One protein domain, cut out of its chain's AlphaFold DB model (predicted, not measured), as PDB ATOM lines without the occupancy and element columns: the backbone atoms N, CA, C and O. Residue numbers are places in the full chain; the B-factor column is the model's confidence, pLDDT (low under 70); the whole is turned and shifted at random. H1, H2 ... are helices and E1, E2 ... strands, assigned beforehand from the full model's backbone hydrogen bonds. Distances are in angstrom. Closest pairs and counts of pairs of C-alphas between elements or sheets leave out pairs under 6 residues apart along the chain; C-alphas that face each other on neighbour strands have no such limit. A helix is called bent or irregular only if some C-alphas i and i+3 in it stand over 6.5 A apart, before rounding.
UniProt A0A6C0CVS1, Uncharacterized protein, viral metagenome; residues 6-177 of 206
ATOM      1  N   ARG A   6     -56.109  62.875  45.412       96.19
ATOM      2  CA  ARG A   6     -56.930  61.665  45.265       96.19
ATOM      3  C   ARG A   6     -58.317  62.007  44.750       96.19
ATOM      4  O   ARG A   6     -58.897  63.013  45.148       96.19
ATOM      5  N   VAL A   7     -58.852  61.149  43.886       97.81
ATOM      6  CA  VAL A   7     -60.197  61.309  43.332       97.81
ATOM      7  C   VAL A   7     -61.121  60.239  43.896       97.81
ATOM      8  O   VAL A   7     -60.850  59.043  43.798       97.81
ATOM      9  N   ILE A   8     -62.246  60.667  44.454       98.12
ATOM     10  CA  ILE A   8     -63.316  59.778  44.891       98.12
ATOM     11  C   ILE A   8     -64.471  59.899  43.902       98.12
ATOM     12  O   ILE A   8     -65.143  60.928  43.827       98.12
ATOM     13  N   GLN A   9     -64.732  58.831  43.155       98.00
ATOM     14  CA  GLN A   9     -65.980  58.704  42.415       98.00
ATOM     15  C   GLN A   9     -67.047  58.250  43.412       98.00
ATOM     16  O   GLN A   9     -67.064  57.087  43.804       98.00
ATOM     17  N   THR A  10     -67.921  59.151  43.847       96.81
ATOM     18  CA  THR A  10     -69.058  58.798  44.710       96.81
ATOM     19  C   THR A  10     -70.346  59.275  44.074       96.81
ATOM     20  O   THR A  10     -70.359  60.324  43.449       96.81
ATOM     21  N   SER A  11     -71.419  58.492  44.104       96.12
ATOM     22  CA  SER A  11     -72.719  58.914  43.564       96.12
ATOM     23  C   SER A  11     -73.854  58.098  44.156       96.12
ATOM     24  O   SER A  11     -73.633  56.974  44.621       96.12
ATOM     25  N   TYR A  12     -75.076  58.619  44.036       92.56
ATOM     26  CA  TYR A  12     -76.271  57.788  44.131       92.56
ATOM     27  C   TYR A  12     -76.198  56.588  43.166       92.56
ATOM     28  O   TYR A  12     -75.432  56.550  42.194       92.56
ATOM     29  N   VAL A  13     -76.975  55.553  43.471       88.75
ATOM     30  CA  VAL A  13     -77.159  54.416  42.565       88.75
ATOM     31  C   VAL A  13     -77.964  54.854  41.335       88.75
ATOM     32  O   VAL A  13     -78.711  55.823  41.390       88.75
ATOM     33  N   HIS A  14     -77.801  54.150  40.213       88.25
ATOM     34  CA  HIS A  14     -78.558  54.393  38.971       88.25
ATOM     35  C   HIS A  14     -78.389  55.783  38.319       88.25
ATOM     36  O   HIS A  14     -79.215  56.196  37.510       88.25
ATOM     37  N   THR A  15     -77.282  56.477  38.593       92.94
ATOM     38  CA  THR A  15     -76.921  57.764  37.961       92.94
ATOM     39  C   THR A  15     -75.845  57.634  36.877       92.94
ATOM     40  O   THR A  15     -75.193  58.609  36.530       92.94
ATOM     41  N   GLY A  16     -75.569  56.424  36.376       94.12
ATOM     42  CA  GLY A  16     -74.450  56.189  35.446       94.12
ATOM     43  C   GLY A  16     -73.066  56.134  36.114       94.12
ATOM     44  O   GLY A  16     -72.041  56.151  35.434       94.12
ATOM     45  N   SER A  17     -73.004  56.011  37.444       95.12
ATOM     46  CA  SER A  17     -71.745  56.037  38.206       95.12
ATOM     47  C   SER A  17     -70.761  54.903  37.872       95.12
ATOM     48  O   SER A  17     -69.553  55.063  38.061       95.12
ATOM     49  N   THR A  18     -71.237  53.757  37.374       96.06
ATOM     50  CA  THR A  18     -70.381  52.669  36.859       96.06
ATOM     51  C   THR A  18     -69.688  53.071  35.557       96.06
ATOM     52  O   THR A  18     -68.480  52.883  35.430       96.06
ATOM     53  N   LEU A  19     -70.414  53.687  34.616       97.56
ATOM     54  CA  LEU A  19     -69.835  54.209  33.374       97.56
ATOM     55  C   LEU A  19     -68.820  55.313  33.682       97.56
ATOM     56  O   LEU A  19     -67.681  55.243  33.230       97.56
ATOM     57  N   LEU A  20     -69.193  56.267  34.537       98.50
ATOM     58  CA  LEU A  20     -68.304  57.346  34.961       98.50
ATOM     59  C   LEU A  20     -67.019  56.820  35.623       98.50
ATOM     60  O   LEU A  20     -65.929  57.289  35.307       98.50
ATOM     61  N   SER A  21     -67.120  55.805  36.491       98.31
ATOM     62  CA  SER A  21     -65.933  55.158  37.074       98.31
ATOM     63  C   SER A  21     -65.040  54.542  36.001       98.31
ATOM     64  O   SER A  21     -63.824  54.697  36.052       98.31
ATOM     65  N   ASN A  22     -65.624  53.879  35.002       98.56
ATOM     66  CA  ASN A  22     -64.856  53.285  33.913       98.56
ATOM     67  C   ASN A  22     -64.215  54.330  32.996       98.56
ATOM     68  O   ASN A  22     -63.089  54.115  32.566       98.56
ATOM     69  N   ILE A  23     -64.850  55.478  32.761       98.81
ATOM     70  CA  ILE A  23     -64.224  56.591  32.032       98.81
ATOM     71  C   ILE A  23     -63.027  57.143  32.819       98.81
ATOM     72  O   ILE A  23     -61.930  57.247  32.273       98.81
ATOM     73  N   LEU A  24     -63.195  57.407  34.121       98.56
ATOM     74  CA  LEU A  24     -62.114  57.886  34.993       98.56
ATOM     75  C   LEU A  24     -60.932  56.909  35.046       98.56
ATOM     76  O   LEU A  24     -59.775  57.313  34.932       98.56
ATOM     77  N   TYR A  25     -61.210  55.611  35.179       98.44
ATOM     78  CA  TYR A  25     -60.170  54.586  35.108       98.44
ATOM     79  C   TYR A  25     -59.539  54.521  33.722       98.44
ATOM     80  O   TYR A  25     -58.332  54.352  33.619       98.44
ATOM     81  N   GLY A  26     -60.314  54.709  32.659       98.31
ATOM     82  CA  GLY A  26     -59.810  54.816  31.297       98.31
ATOM     83  C   GLY A  26     -58.783  55.931  31.120       98.31
ATOM     84  O   GLY A  26     -57.745  55.701  30.506       98.31
ATOM     85  N   PHE A  27     -59.021  57.097  31.719       98.38
ATOM     86  CA  PHE A  27     -58.068  58.204  31.683       98.38
ATOM     87  C   PHE A  27     -56.772  57.876  32.425       98.38
ATOM     88  O   PHE A  27     -55.693  57.982  31.853       98.38
ATOM     89  N   PHE A  28     -56.859  57.438  33.681       97.31
ATOM     90  CA  PHE A  28     -55.690  57.481  34.569       97.31
ATOM     91  C   PHE A  28     -55.140  56.111  34.989       97.31
ATOM     92  O   PHE A  28     -54.050  56.024  35.554       97.31
ATOM     93  N   CYS A  29     -55.898  55.032  34.785       95.31
ATOM     94  CA  CYS A  29     -55.652  53.699  35.349       95.31
ATOM     95  C   CYS A  29     -56.153  52.579  34.411       95.31
ATOM     96  O   CYS A  29     -56.781  51.625  34.875       95.31
ATOM     97  N   CYS A  30     -55.941  52.709  33.094       93.81
ATOM     98  CA  CYS A  30     -56.771  52.018  32.099       93.81
ATOM     99  C   CYS A  30     -56.766  50.483  32.189       93.81
ATOM    100  O   CYS A  30     -57.815  49.870  31.982       93.81
ATOM    101  N   ASP A  31     -55.646  49.891  32.602       93.69
ATOM    102  CA  ASP A  31     -55.459  48.439  32.708       93.69
ATOM    103  C   ASP A  31     -55.747  47.886  34.118       93.69
ATOM    104  O   ASP A  31     -55.497  46.717  34.402       93.69
ATOM    105  N   LYS A  32     -56.269  48.715  35.034       96.69
ATOM    106  CA  LYS A  32     -56.570  48.309  36.415       96.69
ATOM    107  C   LYS A  32     -58.068  48.046  36.625       96.69
ATOM    108  O   LYS A  32     -58.900  48.754  36.046       96.69
ATOM    109  N   PRO A  33     -58.437  47.085  37.492       97.44
ATOM    110  CA  PRO A  33     -59.816  46.924  37.942       97.44
ATOM    111  C   PRO A  33     -60.232  48.100  38.833       97.44
ATOM    112  O   PRO A  33     -59.405  48.643  39.581       97.44
ATOM    113  N   ILE A  34     -61.516  48.474  38.793       97.00
ATOM    114  CA  ILE A  34     -62.023  49.544  39.659       97.00
ATOM    115  C   ILE A  34     -61.897  49.132  41.125       97.00
ATOM    116  O   ILE A  34     -62.316  48.056  41.543       97.00
ATOM    117  N   GLN A  35     -61.351  50.036  41.928       96.12
ATOM    118  CA  GLN A  35     -61.201  49.855  43.360       96.12
ATOM    119  C   GLN A  35     -62.389  50.469  44.078       96.12
ATOM    120  O   GLN A  35     -62.597  51.679  44.040       96.12
ATOM    121  N   VAL A  36     -63.162  49.623  44.754       94.12
ATOM    122  CA  VAL A  36     -64.304  50.055  45.563       94.12
ATOM    123  C   VAL A  36     -63.879  50.238  47.008       94.12
ATOM    124  O   VAL A  36     -63.204  49.381  47.582       94.12
ATOM    125  N   GLN A  37     -64.324  51.325  47.621       92.94
ATOM    126  CA  GLN A  37     -64.289  51.505  49.060       92.94
ATOM    127  C   GLN A  37     -65.642  52.025  49.531       92.94
ATOM    128  O   GLN A  37     -66.074  53.123  49.181       92.94
ATOM    129  N   PHE A  38     -66.320  51.220  50.345       89.06
ATOM    130  CA  PHE A  38     -67.684  51.518  50.762       89.06
ATOM    131  C   PHE A  38     -67.776  52.753  51.653       89.06
ATOM    132  O   PHE A  38     -68.729  53.499  51.511       89.06
ATOM    133  N   MET A  39     -66.798  53.000  52.526       89.75
ATOM    134  CA  MET A  39     -66.807  54.129  53.460       89.75
ATOM    135  C   MET A  39     -65.367  54.557  53.794       89.75
ATOM    136  O   MET A  39     -64.464  53.715  53.745       89.75
ATOM    137  N   PRO A  40     -65.117  55.825  54.166       88.75
ATOM    138  CA  PRO A  40     -63.841  56.233  54.734       88.75
ATOM    139  C   PRO A  40     -63.618  55.560  56.093       88.75
ATOM    140  O   PRO A  40     -64.320  55.833  57.071       88.75
ATOM    141  N   ILE A  41     -62.632  54.668  56.132       86.62
ATOM    142  CA  ILE A  41     -62.182  53.962  57.330       86.62
ATOM    143  C   ILE A  41     -60.702  54.325  57.512       86.62
ATOM    144  O   ILE A  41     -59.888  53.923  56.676       86.62
ATOM    145  N   PRO A  42     -60.327  55.089  58.557       75.94
ATOM    146  CA  PRO A  42     -58.947  55.542  58.752       75.94
ATOM    147  C   PRO A  42     -57.905  54.415  58.774       75.94
ATOM    148  O   PRO A  42     -56.791  54.601  58.301       75.94
ATOM    149  N   SER A  43     -58.261  53.215  59.238       75.56
ATOM    150  CA  SER A  43     -57.359  52.052  59.202       75.56
ATOM    151  C   SER A  43     -57.149  51.461  57.799       75.56
ATOM    152  O   SER A  43     -56.229  50.679  57.601       75.56
ATOM    153  N   GLN A  44     -57.954  51.848  56.805       76.75
ATOM    154  CA  GLN A  44     -57.865  51.383  55.413       76.75
ATOM    155  C   GLN A  44     -57.223  52.422  54.477       76.75
ATOM    156  O   GLN A  44     -57.503  52.448  53.277       76.75
ATOM    157  N   THR A  45     -56.356  53.293  55.005       76.88
ATOM    158  CA  THR A  45     -55.603  54.287  54.214       76.88
ATOM    159  C   THR A  45     -54.830  53.665  53.063       76.88
ATOM    160  O   THR A  45     -54.741  54.279  52.005       76.88
ATOM    161  N   GLU A  46     -54.337  52.437  53.220       81.94
ATOM    162  CA  GLU A  46     -53.547  51.727  52.216       81.94
ATOM    163  C   GLU A  46     -54.220  51.677  50.834       81.94
ATOM    164  O   GLU A  46     -53.552  51.889  49.818       81.94
ATOM    165  N   LYS A  47     -55.546  51.475  50.776       84.81
ATOM    166  CA  LYS A  47     -56.276  51.432  49.500       84.81
ATOM    167  C   LYS A  47     -56.215  52.777  48.780       84.81
ATOM    168  O   LYS A  47     -55.930  52.793  47.585       84.81
ATOM    169  N   LEU A  48     -56.416  53.891  49.483       85.38
ATOM    170  CA  LEU A  48     -56.243  55.222  48.895       85.38
ATOM    171  C   LEU A  48     -54.776  55.552  48.631       85.38
ATOM    172  O   LEU A  48     -54.467  56.185  47.631       85.38
ATOM    173  N   THR A  49     -53.841  55.097  49.459       86.88
ATOM    174  CA  THR A  49     -52.412  55.320  49.214       86.88
ATOM    175  C   THR A  49     -51.979  54.681  47.895       86.88
ATOM    176  O   THR A  49     -51.274  55.325  47.118       86.88
ATOM    177  N   LYS A  50     -52.468  53.470  47.597       90.62
ATOM    178  CA  LYS A  50     -52.116  52.690  46.400       90.62
ATOM    179  C   LYS A  50     -52.912  53.044  45.140       90.62
ATOM    180  O   LYS A  50     -52.525  52.623  44.050       90.62
ATOM    181  N   ASN A  51     -54.012  53.788  45.260       93.06
ATOM    182  CA  ASN A  51     -54.907  54.069  44.139       93.06
ATOM    183  C   ASN A  51     -55.188  55.559  44.001       93.06
ATOM    184  O   ASN A  51     -55.602  56.215  44.949       93.06
ATOM    185  N   LEU A  52     -55.010  56.078  42.786       94.56
ATOM    186  CA  LEU A  52     -55.310  57.472  42.465       94.56
ATOM    187  C   LEU A  52     -56.814  57.771  42.573       94.56
ATOM    188  O   LEU A  52     -57.206  58.865  42.981       94.56
ATOM    189  N   ILE A  53     -57.630  56.782  42.202       96.38
ATOM    190  CA  ILE A  53     -59.082  56.872  42.091       96.38
ATOM    191  C   ILE A  53     -59.702  55.721  42.870       96.38
ATOM    192  O   ILE A  53     -59.217  54.593  42.798       96.38
ATOM    193  N   VAL A  54     -60.778  56.000  43.600       96.31
ATOM    194  CA  VAL A  54     -61.586  54.989  44.290       96.31
ATOM    195  C   VAL A  54     -63.066  55.271  44.052       96.31
ATOM    196  O   VAL A  54     -63.501  56.423  44.082       96.31
ATOM    197  N   LYS A  55     -63.848  54.213  43.824       96.50
ATOM    198  CA  LYS A  55     -65.309  54.270  43.731       96.50
ATOM    199  C   LYS A  55     -65.954  54.053  45.097       96.50
ATOM    200  O   LYS A  55     -65.563  53.155  45.842       96.50
ATOM    201  N   SER A  56     -67.007  54.804  45.387       95.31
ATOM    202  CA  SER A  56     -67.871  54.624  46.548       95.31
ATOM    203  C   SER A  56     -69.334  54.934  46.213       95.31
ATOM    204  O   SER A  56     -69.635  55.563  45.204       95.31
ATOM    205  N   HIS A  57     -70.244  54.516  47.087       92.44
ATOM    206  CA  HIS A  57     -71.611  55.049  47.150       92.44
ATOM    207  C   HIS A  57     -71.845  55.871  48.427       92.44
ATOM    208  O   HIS A  57     -72.936  56.390  48.646       92.44
ATOM    209  N   TYR A  58     -70.826  56.018  49.283       93.69
ATOM    210  CA  TYR A  58     -70.929  56.803  50.504       93.69
ATOM    211  C   TYR A  58     -70.703  58.289  50.227       93.69
ATOM    212  O   TYR A  58     -69.612  58.720  49.836       93.69
ATOM    213  N   LEU A  59     -71.749  59.075  50.475       92.31
ATOM    214  CA  LEU A  59     -71.813  60.513  50.199       92.31
ATOM    215  C   LEU A  59     -71.346  61.392  51.369       92.31
ATOM    216  O   LEU A  59     -71.488  62.611  51.322       92.31
ATOM    217  N   GLY A  60     -70.771  60.814  52.428       93.00
ATOM    218  CA  GLY A  60     -70.214  61.579  53.546       93.00
ATOM    219  C   GLY A  60     -68.884  62.249  53.192       93.00
ATOM    220  O   GLY A  60     -67.837  61.859  53.710       93.00
ATOM    221  N   ILE A  61     -68.923  63.267  52.324       93.25
ATOM    222  CA  ILE A  61     -67.756  64.009  51.809       93.25
ATOM    223  C   ILE A  61     -66.870  64.531  52.948       93.25
ATOM    224  O   ILE A  61     -65.661  64.310  52.956       93.25
ATOM    225  N   ARG A  62     -67.472  65.156  53.970       92.69
ATOM    226  CA  ARG A  62     -66.732  65.663  55.142       92.69
ATOM    227  C   ARG A  62     -65.973  64.558  55.875       92.69
ATOM    228  O   ARG A  62     -64.853  64.780  56.321       92.69
ATOM    229  N   ARG A  63     -66.556  63.360  55.969       93.69
ATOM    230  CA  ARG A  63     -65.914  62.217  56.625       93.69
ATOM    231  C   ARG A  63     -64.739  61.689  55.808       93.69
ATOM    232  O   ARG A  63     -63.736  61.326  56.413       93.69
ATOM    233  N   TRP A  64     -64.831  61.680  54.476       94.81
ATOM    234  CA  TRP A  64     -63.682  61.389  53.609       94.81
ATOM    235  C   TRP A  64     -62.540  62.364  53.897       94.81
ATOM    236  O   TRP A  64     -61.467  61.917  54.290       94.81
ATOM    237  N   ILE A  65     -62.813  63.672  53.808       93.25
ATOM    238  CA  ILE A  65     -61.855  64.762  54.083       93.25
ATOM    239  C   ILE A  65     -61.189  64.614  55.446       93.25
ATOM    240  O   ILE A  65     -59.967  64.689  55.545       93.25
ATOM    241  N   HIS A  66     -61.979  64.355  56.483       92.56
ATOM    242  CA  HIS A  66     -61.453  64.190  57.830       92.56
ATOM    243  C   HIS A  66     -60.601  62.921  57.986       92.56
ATOM    244  O   HIS A  66     -59.524  62.971  58.572       92.56
ATOM    245  N   SER A  67     -61.063  61.791  57.441       92.44
ATOM    246  CA  SER A  67     -60.415  60.483  57.624       92.44
ATOM    247  C   SER A  67     -59.109  60.345  56.847       92.44
ATOM    248  O   SER A  67     -58.275  59.516  57.201       92.44
ATOM    249  N   TYR A  68     -58.942  61.134  55.784       92.94
ATOM    250  CA  TYR A  68     -57.778  61.100  54.907       92.94
ATOM    251  C   TYR A  68     -57.163  62.484  54.728       92.94
ATOM    252  O   TYR A  68     -56.910  62.944  53.613       92.94
ATOM    253  N   SER A  69     -56.930  63.158  55.852       92.62
ATOM    254  CA  SER A  69     -56.424  64.528  55.899       92.62
ATOM    255  C   SER A  69     -55.036  64.702  55.267       92.62
ATOM    256  O   SER A  69     -54.650  65.833  54.967       92.62
ATOM    257  N   GLN A  70     -54.298  63.617  55.020       93.19
ATOM    258  CA  GLN A  70     -53.017  63.622  54.312       93.19
ATOM    259  C   GLN A  70     -53.136  63.830  52.793       93.19
ATOM    260  O   GLN A  70     -52.136  64.155  52.156       93.19
ATOM    261  N   PHE A  71     -54.324  63.656  52.204       94.94
ATOM    262  CA  PHE A  71     -54.556  63.830  50.767       94.94
ATOM    263  C   PHE A  71     -55.301  65.130  50.463       94.94
ATOM    264  O   PHE A  71     -56.049  65.649  51.293       94.94
ATOM    265  N   ASP A  72     -55.118  65.637  49.246       95.94
ATOM    266  CA  ASP A  72     -56.011  66.638  48.667       95.94
ATOM    267  C   ASP A  72     -57.085  65.924  47.838       95.94
ATOM    268  O   ASP A  72     -56.801  65.358  46.782       95.94
ATOM    269  N   MET A  73     -58.314  65.869  48.351       96.12
ATOM    270  CA  MET A  73     -59.370  65.051  47.754       96.12
ATOM    271  C   MET A  73     -60.322  65.855  46.887       96.12
ATOM    272  O   MET A  73     -60.863  66.876  47.308       96.12
ATOM    273  N   PHE A  74     -60.589  65.303  45.711       98.25
ATOM    274  CA  PHE A  74     -61.593  65.771  44.773       98.25
ATOM    275  C   PHE A  74     -62.654  64.689  44.594       98.25
ATOM    276  O   PHE A  74     -62.354  63.494  44.593       98.25
ATOM    277  N   PHE A  75     -63.901  65.102  44.434       98.50
ATOM    278  CA  PHE A  75     -65.045  64.211  44.346       98.50
ATOM    279  C   PHE A  75     -65.716  64.386  42.991       98.50
ATOM    280  O   PHE A  75     -66.027  65.505  42.594       98.50
ATOM    281  N   VAL A  76     -65.937  63.278  42.287       98.62
ATOM    282  CA  VAL A  76     -66.598  63.272  40.978       98.62
ATOM    283  C   VAL A  76     -67.887  62.468  41.085       98.62
ATOM    284  O   VAL A  76     -67.890  61.243  41.262       98.62
ATOM    285  N   LEU A  77     -68.992  63.192  41.009       98.31
ATOM    286  CA  LEU A  77     -70.345  62.706  41.188       98.31
ATOM    287  C   LEU A  77     -71.059  62.669  39.841       98.31
ATOM    288  O   LEU A  77     -70.758  63.429  38.924       98.31
ATOM    289  N   SER A  78     -72.047  61.791  39.755       97.69
ATOM    290  CA  SER A  78     -73.070  61.811  38.718       97.69
ATOM    291  C   SER A  78     -74.432  62.020  39.368       97.69
ATOM    292  O   SER A  78     -74.667  61.517  40.474       97.69
ATOM    293  N   GLU A  79     -75.308  62.772  38.715       95.75
ATOM    294  CA  GLU A  79     -76.668  63.054  39.182       95.75
ATOM    295  C   GLU A  79     -77.702  62.753  38.101       95.75
ATOM    296  O   GLU A  79     -77.396  62.830  36.917       95.75
ATOM    297  N   ARG A  80     -78.925  62.419  38.509       93.56
ATOM    298  CA  ARG A  80     -80.075  62.244  37.610       93.56
ATOM    299  C   ARG A  80     -81.228  63.111  38.133       93.56
ATOM    300  O   ARG A  80     -81.010  64.286  38.424       93.56
ATOM    301  N   GLU A  81     -82.408  62.524  38.325       91.56
ATOM    302  CA  GLU A  81     -83.590  63.201  38.871       91.56
ATOM    303  C   GLU A  81     -83.366  63.636  40.320       91.56
ATOM    304  O   GLU A  81     -83.699  64.749  40.719       91.56
ATOM    305  N   GLN A  82     -82.747  62.761  41.119       91.88
ATOM    306  CA  GLN A  82     -82.404  63.083  42.495       91.88
ATOM    307  C   GLN A  82     -81.170  63.988  42.529       91.88
ATOM    308  O   GLN A  82     -80.047  63.545  42.267       91.88
ATOM    309  N   LYS A  83     -81.397  65.252  42.886       94.81
ATOM    310  CA  LYS A  83     -80.352  66.259  43.077       94.81
ATOM    311  C   LYS A  83     -79.642  66.098  44.422       94.81
ATOM    312  O   LYS A  83     -80.203  65.574  45.388       94.81
ATOM    313  N   TYR A  84     -78.393  66.552  44.476       95.69
ATOM    314  CA  TYR A  84     -77.611  66.594  45.712       95.69
ATOM    315  C   TYR A  84     -78.020  67.794  46.583       95.69
ATOM    316  O   TYR A  84     -78.667  68.726  46.104       95.69
ATOM    317  N   PRO A  85     -77.639  67.822  47.874       94.38
ATOM    318  CA  PRO A  85     -77.788  69.022  48.689       94.38
ATOM    319  C   PRO A  85     -77.122  70.241  48.033       94.38
ATOM    320  O   PRO A  85     -75.988  70.153  47.567       94.38
ATOM    321  N   THR A  86     -77.790  71.395  48.055       93.81
ATOM    322  CA  THR A  86     -77.361  72.624  47.351       93.81
ATOM    323  C   THR A  86     -75.923  73.048  47.648       93.81
ATOM    324  O   THR A  86     -75.208  73.501  46.760       93.81
ATOM    325  N   HIS A  87     -75.453  72.848  48.881       93.31
ATOM    326  CA  HIS A  87     -74.084  73.193  49.254       93.31
ATOM    327  C   HIS A  87     -73.012  72.396  48.494       93.31
ATOM    328  O   HIS A  87     -71.894  72.886  48.388       93.31
ATOM    329  N   PHE A  88     -73.320  71.216  47.935       95.19
ATOM    330  CA  PHE A  88     -72.359  70.446  47.133       95.19
ATOM    331  C   PHE A  88     -71.983  71.175  45.839       95.19
ATOM    332  O   PHE A  88     -70.818  71.150  45.455       95.19
ATOM    333  N   TYR A  89     -72.933  71.868  45.207       95.25
ATOM    334  CA  TYR A  89     -72.707  72.597  43.950       95.25
ATOM    335  C   TYR A  89     -71.768  73.800  44.121       95.25
ATOM    336  O   TYR A  89     -71.164  74.249  43.154       95.25
ATOM    337  N   ASN A  90     -71.602  74.286  45.354       93.88
ATOM    338  CA  ASN A  90     -70.733  75.420  45.675       93.88
ATOM    339  C   ASN A  90     -69.330  74.989  46.141       93.88
ATOM    340  O   ASN A  90     -68.492  75.836  46.450       93.88
ATOM    341  N   MET A  91     -69.055  73.683  46.241       94.75
ATOM    342  CA  MET A  91     -67.763  73.175  46.704       94.75
ATOM    343  C   MET A  91     -66.802  72.977  45.529       94.75
ATOM    344  O   MET A  91     -66.989  72.086  44.711       94.75
ATOM    345  N   ASN A  92     -65.689  73.713  45.512       95.44
ATOM    346  CA  ASN A  92     -64.642  73.595  44.481       95.44
ATOM    347  C   ASN A  92     -63.914  72.234  44.443       95.44
ATOM    348  O   ASN A  92     -63.138  71.974  43.530       95.44
ATOM    349  N   LYS A  93     -64.142  71.368  45.436       96.81
ATOM    350  CA  LYS A  93     -63.653  69.984  45.482       96.81
ATOM    351  C   LYS A  93     -64.679  68.972  44.978       96.81
ATOM    352  O   LYS A  93     -64.417  67.777  45.069       96.81
ATOM    353  N   ILE A  94     -65.828  69.412  44.467       98.31
ATOM    354  CA  ILE A  94     -66.881  68.540  43.949       98.31
ATOM    355  C   ILE A  94     -67.187  68.922  42.501       98.31
ATOM    356  O   ILE A  94     -67.508  70.066  42.200       98.31
ATOM    357  N   LEU A  95     -67.133  67.933  41.615       98.62
ATOM    358  CA  LEU A  95     -67.675  68.005  40.266       98.62
ATOM    359  C   LEU A  95     -68.911  67.119  40.197       98.62
ATOM    360  O   LEU A  95     -68.845  65.940  40.544       98.62
ATOM    361  N   ILE A  96     -70.016  67.672  39.711       98.44
ATOM    362  CA  ILE A  96     -71.255  66.933  39.476       98.44
ATOM    363  C   ILE A  96     -71.502  66.883  37.965       98.44
ATOM    364  O   ILE A  96     -71.517  67.914  37.294       98.44
ATOM    365  N   ILE A  97     -71.655  65.674  37.430       98.31
ATOM    366  CA  ILE A  97     -71.919  65.411  36.012       98.31
ATOM    367  C   ILE A  97     -73.373  64.964  35.859       98.31
ATOM    368  O   ILE A  97     -73.794  63.986  36.474       98.31
ATOM    369  N   ASP A  98     -74.134  65.667  35.026       97.25
ATOM    370  CA  ASP A  98     -75.511  65.286  34.723       97.25
ATOM    371  C   ASP A  98     -75.557  63.959  33.946       97.25
ATOM    372  O   ASP A  98     -74.769  63.735  33.021       97.25
ATOM    373  N   TYR A  99     -76.485  63.076  34.313       96.62
ATOM    374  CA  TYR A  99     -76.659  61.757  33.708       96.62
ATOM    375  C   TYR A  99     -76.884  61.811  32.195       96.62
ATOM    376  O   TYR A  99     -76.417  60.919  31.490       96.62
ATOM    377  N   SER A 100     -77.519  62.865  31.674       95.50
ATOM    378  CA  SER A 100     -77.691  63.052  30.227       95.50
ATOM    379  C   SER A 100     -76.357  63.112  29.475       95.50
ATOM    380  O   SER A 100     -76.262  62.606  28.362       95.50
ATOM    381  N   THR A 101     -75.292  63.624  30.107       96.88
ATOM    382  CA  THR A 101     -73.931  63.618  29.534       96.88
ATOM    383  C   THR A 101     -73.396  62.194  29.354       96.88
ATOM    384  O   THR A 101     -72.544  61.956  28.504       96.88
ATOM    385  N   LEU A 102     -73.879  61.247  30.159       97.06
ATOM    386  CA  LEU A 102     -73.419  59.860  30.212       97.06
ATOM    387  C   LEU A 102     -74.311  58.902  29.406       97.06
ATOM    388  O   LEU A 102     -74.026  57.705  29.372       97.06
ATOM    389  N   LEU A 103     -75.400  59.389  28.811       94.06
ATOM    390  CA  LEU A 103     -76.379  58.549  28.128       94.06
ATOM    391  C   LEU A 103     -76.001  58.353  26.656       94.06
ATOM    392  O   LEU A 103     -76.014  59.302  25.876       94.06
ATOM    393  N   GLU A 104     -75.682  57.113  26.289       94.31
ATOM    394  CA  GLU A 104     -75.354  56.732  24.912       94.31
ATOM    395  C   GLU A 104     -76.586  56.828  24.004       94.31
ATOM    396  O   GLU A 104     -77.664  56.338  24.342       94.31
ATOM    397  N   SER A 105     -76.422  57.493  22.862       93.88
ATOM    398  CA  SER A 105     -77.422  57.624  21.795       93.88
ATOM    399  C   SER A 105     -76.722  57.900  20.464       93.88
ATOM    400  O   SER A 105     -75.533  58.221  20.456       93.88
ATOM    401  N   ASP A 106     -77.457  57.866  19.354       94.62
ATOM    402  CA  ASP A 106     -76.910  58.181  18.024       94.62
ATOM    403  C   ASP A 106     -76.271  59.579  17.971       94.62
ATOM    404  O   ASP A 106     -75.253  59.790  17.315       94.62
ATOM    405  N   THR A 107     -76.829  60.536  18.719       95.06
ATOM    406  CA  THR A 107     -76.308  61.908  18.836       95.06
ATOM    407  C   THR A 107     -75.298  62.093  19.973       95.06
ATOM    408  O   THR A 107     -74.683  63.151  20.077       95.06
ATOM    409  N   ASN A 108     -75.120  61.093  20.839       96.88
ATOM    410  CA  ASN A 108     -74.164  61.110  21.949       96.88
ATOM    411  C   ASN A 108     -73.419  59.764  22.039       96.88
ATOM    412  O   ASN A 108     -73.624  59.009  22.996       96.88
ATOM    413  N   PRO A 109     -72.592  59.423  21.033       98.00
ATOM    414  CA  PRO A 109     -71.821  58.185  21.037       98.00
ATOM    415  C   PRO A 109     -70.745  58.193  22.132       98.00
ATOM    416  O   PRO A 109     -70.421  59.233  22.710       98.00
ATOM    417  N   VAL A 110     -70.141  57.028  22.395       98.50
ATOM    418  CA  VAL A 110     -69.100  56.845  23.428       98.50
ATOM    419  C   VAL A 110     -67.974  57.875  23.316       98.50
ATOM    420  O   VAL A 110     -67.520  58.397  24.331       98.50
ATOM    421  N   GLU A 111     -67.527  58.188  22.103       98.56
ATOM    422  CA  GLU A 111     -66.506  59.197  21.827       98.56
ATOM    423  C   GLU A 111     -66.914  60.577  22.356       98.56
ATOM    424  O   GLU A 111     -66.143  61.211  23.076       98.56
ATOM    425  N   THR A 112     -68.146  61.005  22.071       98.56
ATOM    426  CA  THR A 112     -68.702  62.284  22.532       98.56
ATOM    427  C   THR A 112     -68.874  62.302  24.049       98.56
ATOM    428  O   THR A 112     -68.518  63.287  24.698       98.56
ATOM    429  N   ILE A 113     -69.336  61.199  24.646       98.81
ATOM    430  CA  ILE A 113     -69.429  61.059  26.108       98.81
ATOM    431  C   ILE A 113     -68.046  61.227  26.744       98.81
ATOM    432  O   ILE A 113     -67.883  61.998  27.693       98.81
ATOM    433  N   VAL A 114     -67.040  60.515  26.231       98.81
ATOM    434  CA  VAL A 114     -65.672  60.558  26.758       98.81
ATOM    435  C   VAL A 114     -65.072  61.954  26.618       98.81
ATOM    436  O   VAL A 114     -64.479  62.442  27.578       98.81
ATOM    437  N   GLU A 115     -65.258  62.609  25.474       98.69
ATOM    438  CA  GLU A 115     -64.815  63.985  25.235       98.69
ATOM    439  C   GLU A 115     -65.437  64.956  26.250       98.69
ATOM    440  O   GLU A 115     -64.734  65.693  26.944       98.69
ATOM    441  N   ASN A 116     -66.759  64.895  26.416       98.62
ATOM    442  CA  ASN A 116     -67.493  65.755  27.340       98.62
ATOM    443  C   ASN A 116     -67.062  65.544  28.797       98.62
ATOM    444  O   ASN A 116     -66.870  66.511  29.541       98.62
ATOM    445  N   VAL A 117     -66.888  64.287  29.216       98.81
ATOM    446  CA  VAL A 117     -66.408  63.967  30.565       98.81
ATOM    447  C   VAL A 117     -64.958  64.417  30.744       98.81
ATOM    448  O   VAL A 117     -64.643  64.992  31.786       98.81
ATOM    449  N   TYR A 118     -64.090  64.225  29.746       98.75
ATOM    450  CA  TYR A 118     -62.705  64.694  29.798       98.75
ATOM    451  C   TYR A 118     -62.641  66.202  30.028       98.75
ATOM    452  O   TYR A 118     -61.987  66.640  30.970       98.75
ATOM    453  N   ASN A 119     -63.376  66.990  29.241       98.62
ATOM    454  CA  ASN A 119     -63.363  68.450  29.340       98.62
ATOM    455  C   ASN A 119     -63.851  68.937  30.713       98.62
ATOM    456  O   ASN A 119     -63.240  69.817  31.320       98.62
ATOM    457  N   LYS A 120     -64.896  68.307  31.269       98.75
ATOM    458  CA  LYS A 120     -65.358  68.598  32.638       98.75
ATOM    459  C   LYS A 120     -64.290  68.272  33.684       98.75
ATOM    460  O   LYS A 120     -64.056  69.075  34.583       98.75
ATOM    461  N   ILE A 121     -63.617  67.128  33.559       98.56
ATOM    462  CA  ILE A 121     -62.544  66.711  34.475       98.56
ATOM    463  C   ILE A 121     -61.318  67.623  34.348       98.56
ATOM    464  O   ILE A 121     -60.749  68.018  35.366       98.56
ATOM    465  N   ARG A 122     -60.942  68.008  33.125       98.19
ATOM    466  CA  ARG A 122     -59.795  68.872  32.811       98.19
ATOM    467  C   ARG A 122     -59.928  70.285  33.360       98.19
ATOM    468  O   ARG A 122     -58.921  70.850  33.786       98.19
ATOM    469  N   ASN A 123     -61.148  70.815  33.370       97.88
ATOM    470  CA  ASN A 123     -61.468  72.126  33.938       97.88
ATOM    471  C   ASN A 123     -61.616  72.097  35.465       97.88
ATOM    472  O   ASN A 123     -61.531  73.135  36.112       97.88
ATOM    473  N   PHE A 124     -61.855  70.917  36.038       98.44
ATOM    474  CA  PHE A 124     -62.089  70.740  37.468       98.44
ATOM    475  C   PHE A 124     -60.816  70.414  38.259       98.44
ATOM    476  O   PHE A 124     -60.604  70.956  39.344       98.44
ATOM    477  N   LEU A 125     -59.977  69.509  37.749       97.81
ATOM    478  CA  LEU A 125     -58.777  69.060  38.452       97.81
ATOM    479  C   LEU A 125     -57.575  69.980  38.169       97.81
ATOM    480  O   LEU A 125     -57.470  70.538  37.075       97.81
ATOM    481  N   PRO A 126     -56.623  70.112  39.114       96.12
ATOM    482  CA  PRO A 126     -55.411  70.902  38.904       96.12
ATOM    483  C   PRO A 126     -54.611  70.409  37.686       96.12
ATOM    484  O   PRO A 126     -54.480  69.195  37.524       96.12
ATOM    485  N   PRO A 127     -53.997  71.295  36.874       95.00
ATOM    486  CA  PRO A 127     -53.270  70.901  35.661       95.00
ATOM    487  C   PRO A 127     -52.219  69.803  35.876       95.00
ATOM    488  O   PRO A 127     -52.181  68.832  35.129       95.00
ATOM    489  N   LYS A 128     -51.452  69.884  36.969       92.31
ATOM    490  CA  LYS A 128     -50.449  68.876  37.350       92.31
ATOM    491  C   LYS A 128     -51.008  67.467  37.587       92.31
ATOM    492  O   LYS A 128     -50.250  66.506  37.603       92.31
ATOM    493  N   PHE A 129     -52.317  67.315  37.807       95.00
ATOM    494  CA  PHE A 129     -52.950  65.998  37.944       95.00
ATOM    495  C   PHE A 129     -52.914  65.209  36.629       95.00
ATOM    496  O   PHE A 129     -52.973  63.982  36.637       95.00
ATOM    497  N   PHE A 130     -52.820  65.917  35.503       95.88
ATOM    498  CA  PHE A 130     -52.767  65.329  34.172       95.88
ATOM    499  C   PHE A 130     -51.344  64.981  33.742       95.88
ATOM    500  O   PHE A 130     -51.181  64.360  32.703       95.88
ATOM    501  N   GLU A 131     -50.320  65.305  34.525       91.94
ATOM    502  CA  GLU A 131     -48.947  64.891  34.244       91.94
ATOM    503  C   GLU A 131     -48.686  63.502  34.856       91.94
ATOM    504  O   GLU A 131     -49.075  63.259  36.002       91.94
ATOM    505  N   PRO A 132     -48.051  62.556  34.134       90.38
ATOM    506  CA  PRO A 132     -47.414  62.670  32.814       90.38
ATOM    507  C   PRO A 132     -48.318  62.210  31.646       90.38
ATOM    508  O   PRO A 132     -47.832  61.742  30.617       90.38
ATOM    509  N   TYR A 133     -49.638  62.243  31.810       92.75
ATOM    510  CA  TYR A 133     -50.581  61.646  30.870       92.75
ATOM    511  C   TYR A 133     -50.770  62.490  29.599       92.75
ATOM    512  O   TYR A 133     -51.028  63.690  29.642       92.75
ATOM    513  N   SER A 134     -50.738  61.833  28.439       96.06
ATOM    514  CA  SER A 134     -51.133  62.448  27.167       96.06
ATOM    515  C   SER A 134     -52.655  62.438  27.011       96.06
ATOM    516  O   SER A 134     -53.278  61.379  27.108       96.06
ATOM    517  N   GLU A 135     -53.252  63.594  26.716       96.94
ATOM    518  CA  GLU A 135     -54.695  63.748  26.482       96.94
ATOM    519  C   GLU A 135     -55.253  62.749  25.463       96.94
ATOM    520  O   GLU A 135     -56.196  62.014  25.764       96.94
ATOM    521  N   ASN A 136     -54.623  62.658  24.290       97.69
ATOM    522  CA  ASN A 136     -55.064  61.757  23.226       97.69
ATOM    523  C   ASN A 136     -55.048  60.290  23.681       97.69
ATOM    524  O   ASN A 136     -55.955  59.521  23.356       97.69
ATOM    525  N   ILE A 137     -54.043  59.900  24.471       97.88
ATOM    526  CA  ILE A 137     -53.935  58.543  25.016       97.88
ATOM    527  C   ILE A 137     -55.002  58.295  26.084       97.88
ATOM    528  O   ILE A 137     -55.651  57.251  26.047       97.88
ATOM    529  N   MET A 138     -55.244  59.251  26.986       98.25
ATOM    530  CA  MET A 138     -56.302  59.150  27.998       98.25
ATOM    531  C   MET A 138     -57.671  58.930  27.352       98.25
ATOM    532  O   MET A 138     -58.370  57.973  27.692       98.25
ATOM    533  N   LYS A 139     -58.039  59.777  26.383       98.69
ATOM    534  CA  LYS A 139     -59.321  59.682  25.670       98.69
ATOM    535  C   LYS A 139     -59.448  58.347  24.935       98.69
ATOM    536  O   LYS A 139     -60.439  57.639  25.122       98.69
ATOM    537  N   LYS A 140     -58.416  57.931  24.186       98.56
ATOM    538  CA  LYS A 140     -58.389  56.631  23.489       98.56
ATOM    539  C   LYS A 140     -58.553  55.452  24.454       98.56
ATOM    540  O   LYS A 140     -59.308  54.521  24.169       98.56
ATOM    541  N   ASN A 141     -57.885  55.496  25.604       98.62
ATOM    542  CA  ASN A 141     -57.976  54.458  26.626       98.62
ATOM    543  C   ASN A 141     -59.370  54.389  27.258       98.62
ATOM    544  O   ASN A 141     -59.892  53.289  27.450       98.62
ATOM    545  N   ALA A 142     -59.993  55.533  27.540       98.75
ATOM    546  CA  ALA A 142     -61.361  55.588  28.045       98.75
ATOM    547  C   ALA A 142     -62.382  55.062  27.034       98.75
ATOM    548  O   ALA A 142     -63.197  54.218  27.403       98.75
ATOM    549  N   ILE A 143     -62.284  55.456  25.759       98.81
ATOM    550  CA  ILE A 143     -63.142  54.923  24.688       98.81
ATOM    551  C   ILE A 143     -63.003  53.401  24.608       98.81
ATOM    552  O   ILE A 143     -64.003  52.684  24.668       98.81
ATOM    553  N   ARG A 144     -61.765  52.892  24.534       98.69
ATOM    554  CA  ARG A 144     -61.489  51.447  24.498       98.69
ATOM    555  C   ARG A 144     -62.116  50.739  25.694       98.69
ATOM    556  O   ARG A 144     -62.815  49.747  25.522       98.69
ATOM    557  N   ARG A 145     -61.893  51.261  26.901       98.50
ATOM    558  CA  ARG A 145     -62.390  50.662  28.142       98.50
ATOM    559  C   ARG A 145     -63.917  50.598  28.183       98.50
ATOM    560  O   ARG A 145     -64.460  49.563  28.560       98.50
ATOM    561  N   VAL A 146     -64.606  51.666  27.781       98.44
ATOM    562  CA  VAL A 146     -66.078  51.698  27.731       98.44
ATOM    563  C   VAL A 146     -66.616  50.740  26.670       98.44
ATOM    564  O   VAL A 146     -67.541  49.986  26.961       98.44
ATOM    565  N   LYS A 147     -66.011  50.688  25.478       98.12
ATOM    566  CA  LYS A 147     -66.423  49.740  24.431       98.12
ATOM    567  C   LYS A 147     -66.254  48.285  24.875       98.12
ATOM    568  O   LYS A 147     -67.178  47.496  24.700       98.12
ATOM    569  N   THR A 148     -65.138  47.935  25.520       97.88
ATOM    570  CA  THR A 148     -64.938  46.579  26.062       97.88
ATOM    571  C   THR A 148     -65.919  46.264  27.193       97.88
ATOM    572  O   THR A 148     -66.452  45.157  27.243       97.88
ATOM    573  N   MET A 149     -66.218  47.229  28.069       97.06
ATOM    574  CA  MET A 149     -67.256  47.082  29.095       97.06
ATOM    575  C   MET A 149     -68.639  46.827  28.475       97.06
ATOM    576  O   MET A 149     -69.365  45.950  28.940       97.06
ATOM    577  N   ASN A 150     -69.011  47.583  27.437       95.94
ATOM    578  CA  ASN A 150     -70.278  47.411  26.725       95.94
ATOM    579  C   ASN A 150     -70.346  46.034  26.049       95.94
ATOM    580  O   ASN A 150     -71.332  45.325  26.219       95.94
ATOM    581  N   ALA A 151     -69.277  45.610  25.369       96.75
ATOM    582  CA  ALA A 151     -69.198  44.280  24.767       96.75
ATOM    583  C   ALA A 151     -69.325  43.160  25.816       96.75
ATOM    584  O   ALA A 151     -70.043  42.186  25.600       96.75
ATOM    585  N   LEU A 152     -68.682  43.310  26.982       96.31
ATOM    586  CA  LEU A 152     -68.866  42.385  28.100       96.31
ATOM    587  C   LEU A 152     -70.326  42.363  28.565       96.31
ATOM    588  O   LEU A 152     -70.861  41.277  28.780       96.31
ATOM    589  N   TYR A 153     -70.965  43.530  28.708       94.88
ATOM    590  CA  TYR A 153     -72.363  43.615  29.125       94.88
ATOM    591  C   TYR A 153     -73.276  42.793  28.219       94.88
ATOM    592  O   TYR A 153     -74.079  42.012  28.722       94.88
ATOM    593  N   GLU A 154     -73.114  42.904  26.902       95.31
ATOM    594  CA  GLU A 154     -73.929  42.153  25.941       95.31
ATOM    595  C   GLU A 154     -73.827  40.633  26.134       95.31
ATOM    596  O   GLU A 154     -74.824  39.926  25.980       95.31
ATOM    597  N   ASN A 155     -72.672  40.137  26.583       95.12
ATOM    598  CA  ASN A 155     -72.451  38.718  26.875       95.12
ATOM    599  C   ASN A 155     -73.046  38.262  28.220       95.12
ATOM    600  O   ASN A 155     -73.224  37.064  28.449       95.12
ATOM    601  N   ILE A 156     -73.309  39.190  29.145       93.75
ATOM    602  CA  ILE A 156     -73.740  38.872  30.518       93.75
ATOM    603  C   ILE A 156     -75.123  39.429  30.870       93.75
ATOM    604  O   ILE A 156     -75.627  39.133  31.951       93.75
ATOM    605  N   LYS A 157     -75.759  40.206  29.985       93.00
ATOM    606  CA  LYS A 157     -77.025  40.912  30.255       93.00
ATOM    607  C   LYS A 157     -78.167  39.987  30.679       93.00
ATOM    608  O   LYS A 157     -78.959  40.378  31.524       93.00
ATOM    609  N   ASN A 158     -78.188  38.755  30.165       92.50
ATOM    610  CA  ASN A 158     -79.200  37.741  30.487       92.50
ATOM    611  C   ASN A 158     -78.829  36.871  31.703       92.50
ATOM    612  O   ASN A 158     -79.589  35.982  32.081       92.50
ATOM    613  N   LYS A 159     -77.654  37.080  32.312       92.50
ATOM    614  CA  LYS A 159     -77.287  36.415  33.567       92.50
ATOM    615  C   LYS A 159     -77.985  37.106  34.736       92.50
ATOM    616  O   LYS A 159     -78.236  38.308  34.696       92.50
ATOM    617  N   GLY A 160     -78.239  36.354  35.806       89.81
ATOM    618  CA  GLY A 160     -78.769  36.910  37.050       89.81
ATOM    619  C   GLY A 160     -77.817  37.918  37.704       89.81
ATOM    620  O   GLY A 160     -76.611  37.917  37.452       89.81
ATOM    621  N   PHE A 161     -78.360  38.754  38.591       88.38
ATOM    622  CA  PHE A 161     -77.622  39.834  39.260       88.38
ATOM    623  C   PHE A 161     -76.422  39.363  40.105       88.38
ATOM    624  O   PHE A 161     -75.478  40.123  40.336       88.38
ATOM    625  N   SER A 162     -76.433  38.103  40.545       91.62
ATOM    626  CA  SER A 162     -75.325  37.469  41.265       91.62
ATOM    627  C   SER A 162     -74.064  37.303  40.415       91.62
ATOM    628  O   SER A 162     -72.968  37.235  40.971       91.62
ATOM    629  N   TYR A 163     -74.184  37.266  39.083       93.31
ATOM    630  CA  TYR A 163     -73.016  37.339  38.216       93.31
ATOM    631  C   TYR A 163     -72.388  38.724  38.344       93.31
ATOM    632  O   TYR A 163     -73.074  39.731  38.168       93.31
ATOM    633  N   PHE A 164     -71.088  38.774  38.614       94.44
ATOM    634  CA  PHE A 164     -70.370  40.015  38.852       94.44
ATOM    635  C   PHE A 164     -68.991  39.983  38.201       94.44
ATOM    636  O   PHE A 164     -68.164  39.125  38.507       94.44
ATOM    637  N   ASP A 165     -68.744  40.953  37.330       96.44
ATOM    638  CA  ASP A 165     -67.419  41.275  36.826       96.44
ATOM    639  C   ASP A 165     -66.770  42.328  37.730       96.44
ATOM    640  O   ASP A 165     -67.227  43.471  37.830       96.44
ATOM    641  N   SER A 166     -65.683  41.935  38.388       95.56
ATOM    642  CA  SER A 166     -64.972  42.788  39.340       95.56
ATOM    643  C   SER A 166     -64.090  43.846  38.674       95.56
ATOM    644  O   SER A 166     -63.710  44.817  39.329       95.56
ATOM    645  N   PHE A 167     -63.773  43.705  37.384       97.38
ATOM    646  CA  PHE A 167     -62.913  44.648  36.677       97.38
ATOM    647  C   PHE A 167     -63.655  45.943  36.329       97.38
ATOM    648  O   PHE A 167     -63.143  47.044  36.573       97.38
ATOM    649  N   TYR A 168     -64.869  45.805  35.797       97.31
ATOM    650  CA  TYR A 168     -65.762  46.893  35.396       97.31
ATOM    651  C   TYR A 168     -66.826  47.226  36.450       97.31
ATOM    652  O   TYR A 168     -67.493  48.255  36.314       97.31
ATOM    653  N   LEU A 169     -66.966  46.397  37.494       95.19
ATOM    654  CA  LEU A 169     -68.037  46.438  38.504       95.19
ATOM    655  C   LEU A 169     -69.429  46.274  37.895       95.19
ATOM    656  O   LEU A 169     -70.376  46.997  38.223       95.19
ATOM    657  N   LEU A 170     -69.534  45.332  36.967       94.00
ATOM    658  CA  LEU A 170     -70.726  45.120  36.169       94.00
ATOM    659  C   LEU A 170     -71.412  43.829  36.599       94.00
ATOM    660  O   LEU A 170     -70.776  42.790  36.726       94.00
ATOM    661  N   HIS A 171     -72.720  43.898  36.817       92.25
ATOM    662  CA  HIS A 171     -73.510  42.725  37.177       92.25
ATOM    663  C   HIS A 171     -74.226  42.132  35.955       92.25
ATOM    664  O   HIS A 171     -74.430  42.816  34.949       92.25
ATOM    665  N   GLY A 172     -74.671  40.880  36.058       89.19
ATOM    666  CA  GLY A 172     -75.741  40.377  35.196       89.19
ATOM    667  C   GLY A 172     -77.014  41.207  35.391       89.19
ATOM    668  O   GLY A 172     -77.235  41.774  36.465       89.19
ATOM    669  N   ASN A 173     -77.813  41.362  34.337       85.44
ATOM    670  CA  ASN A 173     -79.023  42.184  34.340       85.44
ATOM    671  C   ASN A 173     -78.842  43.621  34.899       85.44
ATOM    672  O   ASN A 173     -79.759  44.225  35.454       85.44
ATOM    673  N   HIS A 174     -77.633  44.192  34.802       80.94
ATOM    674  CA  HIS A 174     -77.310  45.472  35.446       80.94
ATOM    675  C   HIS A 174     -78.138  46.651  34.916       80.94
ATOM    676  O   HIS A 174     -78.385  47.586  35.679       80.94
ATOM    677  N   ARG A 175     -78.546  46.620  33.635       77.62
ATOM    678  CA  ARG A 175     -79.327  47.694  32.992       77.62
ATOM    679  C   ARG A 175     -80.837  47.423  32.945       77.62
ATOM    680  O   ARG A 175     -81.579  48.393  32.870       77.62
ATOM    681  N   ASN A 176     -81.289  46.166  33.045       63.75
ATOM    682  CA  ASN A 176     -82.699  45.781  32.855       63.75
ATOM    683  C   ASN A 176     -83.329  45.152  34.117       63.75
ATOM    684  O   ASN A 176     -84.081  44.182  34.029       63.75
ATOM    685  N   ARG A 177     -83.020  45.666  35.315       63.31
ATOM    686  CA  ARG A 177     -83.617  45.125  36.549       63.31
ATOM    687  C   ARG A 177     -85.139  45.314  36.554       63.31
ATOM    688  O   ARG A 177     -85.619  46.439  36.409       63.31
TER     689      ARG A 177
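What this domain is: This is residues 6 to 177 of the 206 residues of an uncharacterized protein of viral metagenome (UniProt A0A6C0CVS1). A twisted four-strand parallel sheet is covered on one face by H1 and H6, and the long helix H8 packs across these two helices on their side away from the sheet. The short helices H2, H3, H4 and H5 only graze the sheet, H7 is not on it, and a tail without named elements, residues 157 to 177, follows H8. The printed part has 172 residues, with eight helices and four strands in the order E1 H1 H2 E2 H3 E3 H4 E4 H5 H6 H7 H8; the sheet's order is E2 E1 E3 E4, and the class is mixed, helices and strands. It is compact, with a radius of gyration of the C-alphas of 15.6 A and spans of 43 by 35 by 32 A.

How they stand to each other: Start with E1, residues 6 to 10, and E3, residues 72 to 79, parallel inner strands with N 8 and O 74 2.8 A apart. At the edges find E2, residues 53 to 56, parallel to E1 with N 56 and O 9 at 2.8 A, and E4, residues 94 to 98, parallel to E3 with N 95 and O 75 at 2.8 A. H1, residues 17 to 28, and H6, residues 110 to 124, are on the same face, making two layers, helices over a sheet, at heights of 8.7 A and 9.7 A. H8, residues 135 to 156, touches H1 with residues 137 to 146 alone, closest at the C-alphas of Gly 26 and Ala 142, 3.7 A, at a steep tilt of 40 degrees, opposite ways. It touches H6 with residues 139 to 147 alone, closest at the C-alphas of Glu 111 and Ile 143, 6.1 A. H2, residues 42 to 50, H3, residues 61 to 67, H4, residues 86 to 89, and H5, residues 99 to 102, only graze the sheet; H7, residues 127 to 130, is not on it. E2, H3, E3 is a split strand-helix-strand unit, with E1 between its parallel strands and a right-handed crossover. In H1, H3, H6 and H8 every O i to N i+4 pair is within hydrogen-bond range; irregular H2, with C-alphas 43 and 46 8.0 A apart, has 2 of 5, and 3 of 6 O i to N i+3 pairs.

Where its parts are: Find C-alpha 6 at (-56.930, 61.665, 45.265), where E1 begins. E3 runs 23.0 A, H1 16.5 A and H6 21.0 A. H8 runs 31.6 A from C-alpha 135 at (-54.695, 63.748, 26.482) to C-alpha 156 at (-73.740, 38.872, 30.518).

The domain as a whole: The C-alphas of Ser 43 and Asp 106, the two farthest apart, are 46.0 A from each other. The printed part has no cut, and the link from H1 to H2 is long, with 13 residues. Look at residues 176 to 177 for pLDDT under 70.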